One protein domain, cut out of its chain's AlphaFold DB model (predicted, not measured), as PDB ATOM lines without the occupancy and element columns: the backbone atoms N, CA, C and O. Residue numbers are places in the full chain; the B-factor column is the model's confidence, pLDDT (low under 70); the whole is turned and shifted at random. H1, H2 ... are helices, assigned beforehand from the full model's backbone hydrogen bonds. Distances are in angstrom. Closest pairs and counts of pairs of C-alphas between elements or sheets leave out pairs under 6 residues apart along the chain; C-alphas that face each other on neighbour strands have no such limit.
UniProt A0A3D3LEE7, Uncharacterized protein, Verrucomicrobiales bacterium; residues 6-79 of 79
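What this domain is: This is residues 6 to 79 of the 79 residues of an uncharacterized protein of Verrucomicrobiales bacterium (UniProt A0A3D3LEE7). Three helices, H2, H4 and H5, run roughly lengthwise with their centres in a triangle, and a short helical hairpin, H6 and H7, lies along the side away from H4, with H7 crossing H2 and H5. H3 and H6 lie toward one end of the long axis, and little H1 makes the opposite end. The printed part has 74 residues with seven named helices, H1 to H7 in chain order, and no named strand; its class is all helix. It is compact and rounded, with a radius of gyration of the C-alphas of 10.9 A and spans of 29 by 26 by 17 A.

How they stand to each other: Start at H5, residues 49 to 58, whose centre is nearest to the mean of the C-alphas, at 5.8 A. H4, residues 38 to 47, touches it only at the corner by their link, where the closest C-alphas, of Ile 45 and Leu 52, are 5.0 A apart. H2, residues 15 to 23, is close to H4 but not clearly touching, at a shallow tilt of 9 degrees, opposite ways; the closest C-alphas, of Leu 22 and Ala 42, are 6.6 A apart. H3, residues 25 to 30, touches H4 at a steep tilt of 52 degrees, with the C-alphas of Asp 26 and Arg 38 closest at 6.9 A. H7, residues 71 to 78, only just touches H5, with 3 pairs of C-alphas within 8 A, the closest being Arg 57 and Ile 77 at 6.4 A; the steep tilt of 68 degrees is only just short of about perpendicular. H6, residues 61 to 66, forms a helical hairpin with H7, opposite ways at a shallow tilt of 7 degrees; they only just touch, with 3 pairs within 8 A, the C-alphas of Gln 65 and Lys 74 closest at 6.7 A. H1, residues 6 to 10, touches no helix, but the C-alphas of Tyr 8 and Pro 49 of H5 come to 5.4 A. Leaving out H4 and H5, which touch only at the corner, 1 of the 3 pairs of helices that touch is at a shallow tilt, and the helix packing is mostly crossed, the helices standing at an angle to each other, but only just. In H1 to H7, every O i to N i+4 pair is within hydrogen-bond range.

Where its parts are: Find C-alpha 49 at (48.027, -15.043, -27.236); from there H5 runs 14.9 A to C-alpha 58. H4 spans 14.3 A, H2 12.2 A and H7 10.2 A. H1 begins at C-alpha 6, (56.009, -9.891, -29.497), and H7 ends at C-alpha 78, (38.347, -21.051, -40.378).

The domain as a whole: The C-alphas farthest apart, of His 6 and Asp 62, are 30.0 A apart. The printed part has no cut, and no link is long; H3 to H4, with 7 residues between, is short and the others are tight. Mean pLDDT of the printed part is 93.5, and no printed residue is under 70.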
ATOM      1  N   HIS A   6      55.147  -8.982 -28.742       83.62
ATOM      2  CA  HIS A   6      56.009  -9.891 -29.497       83.62
ATOM      3  C   HIS A   6      55.443 -11.319 -29.509       83.62
ATOM      4  O   HIS A   6      55.459 -11.979 -30.549       83.62
ATOM      5  N   ALA A   7      54.863 -11.777 -28.398       82.38
ATOM      6  CA  ALA A   7      54.211 -13.081 -28.332       82.38
ATOM      7  C   ALA A   7      52.992 -13.192 -29.274       82.38
ATOM      8  O   ALA A   7      52.792 -14.244 -29.882       82.38
ATOM      9  N   TYR A   8      52.218 -12.115 -29.478       86.75
ATOM     10  CA  TYR A   8      51.127 -12.110 -30.473       86.75
ATOM     11  C   TYR A   8      51.651 -12.213 -31.900       86.75
ATOM     12  O   TYR A   8      51.100 -12.983 -32.688       86.75
ATOM     13  N   LEU A   9      52.740 -11.505 -32.218       85.81
ATOM     14  CA  LEU A   9      53.362 -11.583 -33.540       85.81
ATOM     15  C   LEU A   9      53.834 -13.007 -33.848       85.81
ATOM     16  O   LEU A   9      53.588 -13.501 -34.949       85.81
ATOM     17  N   LEU A  10      54.437 -13.693 -32.870       85.38
ATOM     18  CA  LEU A  10      54.811 -15.108 -32.993       85.38
ATOM     19  C   LEU A  10      53.594 -16.030 -33.154       85.38
ATOM     20  O   LEU A  10      53.670 -17.018 -33.880       85.38
ATOM     21  N   ALA A  11      52.466 -15.690 -32.527       83.25
ATOM     22  CA  ALA A  11      51.186 -16.375 -32.712       83.25
ATOM     23  C   ALA A  11      50.478 -16.013 -34.039       83.25
ATOM     24  O   ALA A  11      49.405 -16.536 -34.325       83.25
ATOM     25  N   GLY A  12      51.074 -15.143 -34.862       88.56
ATOM     26  CA  GLY A  12      50.559 -14.752 -36.175       88.56
ATOM     27  C   GLY A  12      49.626 -13.536 -36.175       88.56
ATOM     28  O   GLY A  12      49.138 -13.161 -37.249       88.56
ATOM     29  N   PHE A  13      49.419 -12.896 -35.020       91.06
ATOM     30  CA  PHE A  13      48.544 -11.738 -34.833       91.06
ATOM     31  C   PHE A  13      49.338 -10.443 -34.638       91.06
ATOM     32  O   PHE A  13      50.328 -10.390 -33.916       91.06
ATOM     33  N   THR A  14      48.881  -9.363 -35.254       92.62
ATOM     34  CA  THR A  14      49.379  -8.007 -34.984       92.62
ATOM     35  C   THR A  14      48.598  -7.355 -33.846       92.62
ATOM     36  O   THR A  14      47.457  -7.720 -33.581       92.62
ATOM     37  N   GLU A  15      49.165  -6.332 -33.199       90.75
ATOM     38  CA  GLU A  15      48.444  -5.597 -32.148       90.75
ATOM     39  C   GLU A  15      47.124  -4.993 -32.653       90.75
ATOM     40  O   GLU A  15      46.128  -4.994 -31.931       90.75
ATOM     41  N   GLN A  16      47.101  -4.517 -33.900       92.50
ATOM     42  CA  GLN A  16      45.880  -4.012 -34.522       92.50
ATOM     43  C   GLN A  16      44.814  -5.106 -34.640       92.50
ATOM     44  O   GLN A  16      43.665  -4.863 -34.297       92.50
ATOM     45  N   GLU A  17      45.186  -6.311 -35.069       94.38
ATOM     46  CA  GLU A  17      44.250  -7.434 -35.186       94.38
ATOM     47  C   GLU A  17      43.688  -7.857 -33.826       94.38
ATOM     48  O   GLU A  17      42.501  -8.160 -33.718       94.38
ATOM     49  N   VAL A  18      44.506  -7.831 -32.769       93.75
ATOM     50  CA  VAL A  18      44.012  -8.082 -31.407       93.75
ATOM     51  C   VAL A  18      43.051  -6.978 -30.970       93.75
ATOM     52  O   VAL A  18      42.028  -7.264 -30.353       93.75
ATOM     53  N   ARG A  19      43.340  -5.718 -31.313       94.31
ATOM     54  CA  ARG A  19      42.458  -4.587 -31.007       94.31
ATOM     55  C   ARG A  19      41.112  -4.701 -31.714       94.31
ATOM     56  O   ARG A  19      40.101  -4.546 -31.053       94.31
ATOM     57  N   GLU A  20      41.094  -5.060 -32.995       95.31
ATOM     58  CA  GLU A  20      39.850  -5.313 -33.738       95.31
ATOM     59  C   GLU A  20      38.996  -6.399 -33.063       95.31
ATOM     60  O   GLU A  20      37.784  -6.245 -32.940       95.31
ATOM     61  N   VAL A  21      39.619  -7.474 -32.563       95.56
ATOM     62  CA  VAL A  21      38.905  -8.518 -31.805       95.56
ATOM     63  C   VAL A  21      38.362  -7.994 -30.476       95.56
ATOM     64  O   VAL A  21      37.254  -8.352 -30.090       95.56
ATOM     65  N   LEU A  22      39.126  -7.160 -29.767       95.75
ATOM     66  CA  LEU A  22      38.682  -6.550 -28.512       95.75
ATOM     67  C   LEU A  22      37.556  -5.525 -28.725       95.75
ATOM     68  O   LEU A  22      36.675  -5.415 -27.871       95.75
ATOM     69  N   ASP A  23      37.571  -4.810 -29.849       96.50
ATOM     70  CA  ASP A  23      36.536  -3.849 -30.232       96.50
ATOM     71  C   ASP A  23      35.224  -4.566 -30.606       96.50
ATOM     72  O   ASP A  23      34.147  -4.092 -30.248       96.50
ATOM     73  N   ASP A  24      35.301  -5.740 -31.246       96.81
ATOM     74  CA  ASP A  24      34.139  -6.572 -31.616       96.81
ATOM     75  C   ASP A  24      33.800  -7.658 -30.566       96.81
ATOM     76  O   ASP A  24      33.040  -8.600 -30.818       96.81
ATOM     77  N   LEU A  25      34.379  -7.557 -29.364       96.81
ATOM     78  CA  LEU A  25      34.359  -8.623 -28.359       96.81
ATOM     79  C   LEU A  25      32.944  -9.002 -27.908       96.81
ATOM     80  O   LEU A  25      32.664 -10.184 -27.711       96.81
ATOM     81  N   ASP A  26      32.050  -8.024 -27.759       97.12
ATOM     82  CA  ASP A  26      30.673  -8.262 -27.309       97.12
ATOM     83  C   ASP A  26      29.897  -9.123 -28.313       97.12
ATOM     84  O   ASP A  26      29.223 -10.086 -27.932       97.12
ATOM     85  N   TYR A  27      30.051  -8.824 -29.604       97.50
ATOM     86  CA  TYR A  27      29.443  -9.598 -30.681       97.50
ATOM     87  C   TYR A  27      30.004 -11.022 -30.722       97.50
ATOM     88  O   TYR A  27      29.246 -11.995 -30.793       97.50
ATOM     89  N   LEU A  28      31.328 -11.162 -30.634       97.56
ATOM     90  CA  LEU A  28      31.993 -12.462 -30.647       97.56
ATOM     91  C   LEU A  28      31.575 -13.319 -29.444       97.56
ATOM     92  O   LEU A  28      31.237 -14.490 -29.618       97.56
ATOM     93  N   LEU A  29      31.510 -12.733 -28.244       97.50
ATOM     94  CA  LEU A  29      31.093 -13.425 -27.021       97.50
ATOM     95  C   LEU A  29      29.651 -13.914 -27.093       97.50
ATOM     96  O   LEU A  29      29.405 -15.090 -26.829       97.50
ATOM     97  N   GLN A  30      28.717 -13.053 -27.513       97.31
ATOM     98  CA  GLN A  30      27.303 -13.414 -27.679       97.31
ATOM     99  C   GLN A  30      27.114 -14.584 -28.660       97.31
ATOM    100  O   GLN A  30      26.129 -15.327 -28.599       97.31
ATOM    101  N   ASN A  31      28.063 -14.760 -29.576       98.19
ATOM    102  CA  ASN A  31      28.047 -15.818 -30.571       98.19
ATOM    103  C   ASN A  31      29.015 -16.968 -30.282       98.19
ATOM    104  O   ASN A  31      29.209 -17.814 -31.154       98.19
ATOM    105  N   SER A  32      29.561 -17.056 -29.072       97.56
ATOM    106  CA  SER A  32      30.493 -18.106 -28.663       97.56
ATOM    107  C   SER A  32      29.902 -19.060 -27.626       97.56
ATOM    108  O   SER A  32      28.869 -18.786 -27.018       97.56
ATOM    109  N   THR A  33      30.578 -20.186 -27.407       97.44
ATOM    110  CA  THR A  33      30.362 -21.059 -26.239       97.44
ATOM    111  C   THR A  33      31.310 -20.727 -25.080       97.44
ATOM    112  O   THR A  33      31.449 -21.519 -24.146       97.44
ATOM    113  N   TRP A  34      31.991 -19.577 -25.138       97.38
ATOM    114  CA  TRP A  34      33.012 -19.189 -24.174       97.38
ATOM    115  C   TRP A  34      32.396 -18.956 -22.782       97.38
ATOM    116  O   TRP A  34      31.428 -18.205 -22.663       97.38
ATOM    117  N   PRO A  35      32.928 -19.572 -21.710       95.69
ATOM    118  CA  PRO A  35      32.256 -19.597 -20.410       95.69
ATOM    119  C   PRO A  35      32.535 -18.365 -19.534       95.69
ATOM    120  O   PRO A  35      32.085 -18.315 -18.390       95.69
ATOM    121  N   TYR A  36      33.313 -17.397 -20.023       96.69
ATOM    122  CA  TYR A  36      33.787 -16.264 -19.231       96.69
ATOM    123  C   TYR A  36      33.045 -14.968 -19.558       96.69
ATOM    124  O   TYR A  36      32.534 -14.775 -20.659       96.69
ATOM    125  N   SER A  37      33.014 -14.052 -18.586       96.12
ATOM    126  CA  SER A  37      32.464 -12.714 -18.791       96.12
ATOM    127  C   SER A  37      33.284 -11.923 -19.813       96.12
ATOM    128  O   SER A  37      34.440 -12.246 -20.103       96.12
ATOM    129  N   ARG A  38      32.696 -10.837 -20.321       95.94
ATOM    130  CA  ARG A  38      33.362  -9.891 -21.223       95.94
ATOM    131  C   ARG A  38      34.684  -9.389 -20.666       95.94
ATOM    132  O   ARG A  38      35.703  -9.489 -21.337       95.94
ATOM    133  N   GLU A  39      34.659  -8.856 -19.448       96.31
ATOM    134  CA  GLU A  39      35.842  -8.309 -18.779       96.31
ATOM    135  C   GLU A  39      36.927  -9.375 -18.626       96.31
ATOM    136  O   GLU A  39      38.041  -9.194 -19.111       96.31
ATOM    137  N   ARG A  40      36.560 -10.552 -18.102       96.31
ATOM    138  CA  ARG A  40      37.505 -11.655 -17.918       96.31
ATOM    139  C   ARG A  40      38.111 -12.133 -19.237       96.31
ATOM    140  O   ARG A  40      39.288 -12.471 -19.284       96.31
ATOM    141  N   THR A  41      37.312 -12.174 -20.297       96.31
ATOM    142  CA  THR A  41      37.779 -12.566 -21.629       96.31
ATOM    143  C   THR A  41      38.747 -11.538 -22.199       96.31
ATOM    144  O   THR A  41      39.775 -11.927 -22.744       96.31
ATOM    145  N   ALA A  42      38.464 -10.243 -22.036       95.81
ATOM    146  CA  ALA A  42      39.357  -9.178 -22.479       95.81
ATOM    147  C   ALA A  42      40.724  -9.270 -21.784       95.81
ATOM    148  O   ALA A  42      41.746  -9.238 -22.465       95.81
ATOM    149  N   ASP A  43      40.740  -9.470 -20.461       95.12
ATOM    150  CA  ASP A  43      41.978  -9.640 -19.691       95.12
ATOM    151  C   ASP A  43      42.781 -10.844 -20.199       95.12
ATOM    152  O   ASP A  43      43.953 -10.717 -20.548       95.12
ATOM    153  N   MET A  44      42.128 -12.002 -20.353       94.81
ATOM    154  CA  MET A  44      42.771 -13.215 -20.868       94.81
ATOM    155  C   MET A  44      43.342 -13.019 -22.279       94.81
ATOM    156  O   MET A  44      44.449 -13.479 -22.559       94.81
ATOM    157  N   ILE A  45      42.603 -12.335 -23.161       93.69
ATOM    158  CA  ILE A  45      43.037 -12.027 -24.529       93.69
ATOM    159  C   ILE A  45      44.221 -11.072 -24.543       93.69
ATOM    160  O   ILE A  45      45.002 -11.166 -25.476       93.69
ATOM    161  N   VAL A  46      44.355 -10.162 -23.576       92.19
ATOM    162  CA  VAL A  46      45.469  -9.197 -23.480       92.19
ATOM    163  C   VAL A  46      46.716  -9.821 -22.847       92.19
ATOM    164  O   VAL A  46      47.838  -9.431 -23.181       92.19
ATOM    165  N   GLU A  47      46.521 -10.775 -21.938       89.69
ATOM    166  CA  GLU A  47      47.591 -11.453 -21.207       89.69
ATOM    167  C   GLU A  47      48.241 -12.588 -22.003       89.69
ATOM    168  O   GLU A  47      49.451 -12.788 -21.893       89.69
ATOM    169  N   LEU A  48      47.460 -13.351 -22.777       88.75
ATOM    170  CA  LEU A  48      47.916 -14.601 -23.388       88.75
ATOM    171  C   LEU A  48      47.453 -14.744 -24.853       88.75
ATOM    172  O   LEU A  48      46.258 -14.916 -25.109       88.75
ATOM    173  N   PRO A  49      48.379 -14.822 -25.830       87.00
ATOM    174  CA  PRO A  49      48.027 -15.043 -27.236       87.00
ATOM    175  C   PRO A  49      47.270 -16.350 -27.507       87.00
ATOM    176  O   PRO A  49      46.436 -16.419 -28.412       87.00
ATOM    177  N   SER A  50      47.525 -17.401 -26.723       89.94
ATOM    178  CA  SER A  50      46.806 -18.674 -26.857       89.94
ATOM    179  C   SER A  50      45.314 -18.517 -26.558       89.94
ATOM    180  O   SER A  50      44.489 -19.094 -27.263       89.94
ATOM    181  N   MET A  51      44.963 -17.669 -25.583       94.44
ATOM    182  CA  MET A  51      43.571 -17.435 -25.191       94.44
ATOM    183  C   MET A  51      42.773 -16.751 -26.295       94.44
ATOM    184  O   MET A  51      41.605 -17.076 -26.476       94.44
ATOM    185  N   LEU A  52      43.398 -15.866 -27.079       94.38
ATOM    186  CA  LEU A  52      42.768 -15.280 -28.263       94.38
ATOM    187  C   LEU A  52      42.363 -16.361 -29.272       94.38
ATOM    188  O   LEU A  52      41.228 -16.380 -29.744       94.38
ATOM    189  N   THR A  53      43.275 -17.281 -29.581       93.44
ATOM    190  CA  THR A  53      43.004 -18.361 -30.541       93.44
ATOM    191  C   THR A  53      41.897 -19.289 -30.041       93.44
ATOM    192  O   THR A  53      40.986 -19.629 -30.796       93.44
ATOM    193  N   ASP A  54      41.957 -19.686 -28.771       95.19
ATOM    194  CA  ASP A  54      40.970 -20.587 -28.174       95.19
ATOM    195  C   ASP A  54      39.591 -19.932 -28.065       95.19
ATOM    196  O   ASP A  54      38.581 -20.560 -28.391       95.19
ATOM    197  N   PHE A  55      39.548 -18.644 -27.711       96.88
ATOM    198  CA  PHE A  55      38.327 -17.852 -27.737       96.88
ATOM    199  C   PHE A  55      37.714 -17.838 -29.138       96.88
ATOM    200  O   PHE A  55      36.558 -18.228 -29.301       96.88
ATOM    201  N   LEU A  56      38.481 -17.474 -30.169       95.62
ATOM    202  CA  LEU A  56      37.969 -17.393 -31.540       95.62
ATOM    203  C   LEU A  56      37.476 -18.748 -32.071       95.62
ATOM    204  O   LEU A  56      36.505 -18.789 -32.822       95.62
ATOM    205  N   ARG A  57      38.089 -19.863 -31.654       95.75
ATOM    206  CA  ARG A  57      37.614 -21.223 -31.980       95.75
ATOM    207  C   ARG A  57      36.284 -21.581 -31.320       95.75
ATOM    208  O   ARG A  57      35.577 -22.447 -31.829       95.75
ATOM    209  N   SER A  58      35.948 -20.946 -30.200       97.19
ATOM    210  CA  SER A  58      34.657 -21.128 -29.528       97.19
ATOM    211  C   SER A  58      33.524 -20.303 -30.154       97.19
ATOM    212  O   SER A  58      32.352 -20.546 -29.858       97.19
ATOM    213  N   VAL A  59      33.851 -19.332 -31.016       97.75
ATOM    214  CA  VAL A  59      32.873 -18.512 -31.741       97.75
ATOM    215  C   VAL A  59      32.228 -19.344 -32.848       97.75
ATOM    216  O   VAL A  59      32.902 -20.055 -33.596       97.75
ATOM    217  N   ARG A  60      30.901 -19.242 -32.986       97.31
ATOM    218  CA  ARG A  60      30.165 -19.885 -34.078       97.31
ATOM    219  C   ARG A  60      30.724 -19.461 -35.440       97.31
ATOM    220  O   ARG A  60      31.026 -18.291 -35.675       97.31
ATOM    221  N   ARG A  61      30.841 -20.426 -36.355       95.56
ATOM    222  CA  ARG A  61      31.500 -20.250 -37.662       95.56
ATOM    223  C   ARG A  61      30.901 -19.110 -38.490       95.56
ATOM    224  O   ARG A  61      31.640 -18.313 -39.060       95.56
ATOM    225  N   ASP A  62      29.578 -19.052 -38.568       95.94
ATOM    226  CA  ASP A  62      28.818 -18.025 -39.283       95.94
ATOM    227  C   ASP A  62      29.006 -16.636 -38.661       95.94
ATOM    228  O   ASP A  62      29.220 -15.662 -39.381       95.94
ATOM    229  N   ALA A  63      29.012 -16.536 -37.333       95.69
ATOM    230  CA  ALA A  63      29.297 -15.279 -36.651       95.69
ATOM    231  C   ALA A  63      30.736 -14.809 -36.904       95.69
ATOM    232  O   ALA A  63      30.950 -13.654 -37.256       95.69
ATOM    233  N   LEU A  64      31.725 -15.707 -36.835       95.06
ATOM    234  CA  LEU A  64      33.125 -15.362 -37.098       95.06
ATOM    235  C   LEU A  64      33.348 -14.868 -38.539       95.06
ATOM    236  O   LEU A  64      34.155 -13.970 -38.782       95.06
ATOM    237  N   GLN A  65      32.605 -15.409 -39.508       94.81
ATOM    238  CA  GLN A  65      32.620 -14.917 -40.889       94.81
ATOM    239  C   GLN A  65      32.077 -13.483 -41.004       94.81
ATOM    240  O   GLN A  65      32.636 -12.687 -41.766       94.81
ATOM    241  N   ASN A  66      31.047 -13.143 -40.226       94.62
ATOM    242  CA  ASN A  66      30.376 -11.839 -40.240       94.62
ATOM    243  C   ASN A  66      30.989 -10.795 -39.288       94.62
ATOM    244  O   ASN A  66      30.714  -9.611 -39.452       94.62
ATOM    245  N   ALA A  67      31.844 -11.213 -38.352       94.81
ATOM    246  CA  ALA A  67      32.514 -10.343 -37.387       94.81
ATOM    247  C   ALA A  67      33.298  -9.203 -38.056       94.81
ATOM    248  O   ALA A  67      33.872  -9.374 -39.140       94.81
ATOM    249  N   MET A  68      33.384  -8.050 -37.401       94.38
ATOM    250  CA  MET A  68      34.078  -6.858 -37.898       94.38
ATOM    251  C   MET A  68      35.588  -6.895 -37.609       94.38
ATOM    252  O   MET A  68      36.183  -5.911 -37.193       94.38
ATOM    253  N   ILE A  69      36.217  -8.041 -37.881       94.50
ATOM    254  CA  ILE A  69      37.649  -8.291 -37.667       94.50
ATOM    255  C   ILE A  69      38.368  -8.623 -38.981       94.50
ATOM    256  O   ILE A  69      37.748  -9.071 -39.956       94.50
ATOM    257  N   SER A  70      39.691  -8.443 -39.006       94.62
ATOM    258  CA  SER A  70      40.563  -8.752 -40.143       94.62
ATOM    259  C   SER A  70      40.281 -10.117 -40.784       94.62
ATOM    260  O   SER A  70      40.143 -11.155 -40.128       94.62
ATOM    261  N   ARG A  71      40.281 -10.145 -42.124       92.00
ATOM    262  CA  ARG A  71      40.151 -11.387 -42.909       92.00
ATOM    263  C   ARG A  71      41.256 -12.393 -42.595       92.00
ATOM    264  O   ARG A  71      41.012 -13.592 -42.691       92.00
ATOM    265  N   LYS A  72      42.449 -11.924 -42.214       91.06
ATOM    266  CA  LYS A  72      43.575 -12.791 -41.851       91.06
ATOM    267  C   LYS A  72      43.299 -13.540 -40.546       91.06
ATOM    268  O   LYS A  72      43.547 -14.740 -40.487       91.06
ATOM    269  N   VAL A  73      42.705 -12.871 -39.556       92.00
ATOM    270  CA  VAL A  73      42.253 -13.503 -38.305       92.00
ATOM    271  C   VAL A  73      41.208 -14.575 -38.602       92.00
ATOM    272  O   VAL A  73      41.328 -15.702 -38.135       92.00
ATOM    273  N   LYS A  74      40.227 -14.264 -39.457       94.12
ATOM    274  CA  LYS A  74      39.207 -15.237 -39.879       94.12
ATOM    275  C   LYS A  74      39.831 -16.459 -40.554       94.12
ATOM    276  O   LYS A  74      39.499 -17.581 -40.191       94.12
ATOM    277  N   ALA A  75      40.750 -16.253 -41.499       91.69
ATOM    278  CA  ALA A  75      41.431 -17.339 -42.205       91.69
ATOM    279  C   ALA A  75      42.252 -18.229 -41.258       91.69
ATOM    280  O   ALA A  75      42.206 -19.449 -41.372       91.69
ATOM    281  N   ALA A  76      42.931 -17.637 -40.269       89.50
ATOM    282  CA  ALA A  76      43.715 -18.381 -39.281       89.50
ATOM    283  C   ALA A  76      42.877 -19.370 -38.446       89.50
ATOM    284  O   ALA A  76      43.413 -20.352 -37.933       89.50
ATOM    285  N   ILE A  77      41.571 -19.123 -38.308       92.12
ATOM    286  CA  ILE A  77      40.660 -19.947 -37.505       92.12
ATOM    287  C   ILE A  77      39.782 -20.854 -38.376       92.12
ATOM    288  O   ILE A  77      39.497 -21.986 -37.991       92.12
ATOM    289  N   LEU A  78      39.339 -20.370 -39.539       90.00
ATOM    290  CA  LEU A  78      38.347 -21.051 -40.378       90.00
ATOM    291  C   LEU A  78      38.928 -22.079 -41.359       90.00
ATOM    292  O   LEU A  78      38.160 -22.946 -41.795       90.00
ATOM    293  N   GLY A  79      40.228 -21.991 -41.668       82.38
ATOM    294  CA  GLY A  79      40.885 -22.777 -42.719       82.38
ATOM    295  C   GLY A  79      40.668 -22.173 -44.096       82.38
ATOM    296  O   GLY A  79      39.569 -22.386 -44.656       82.38
TER     297      GLY A  79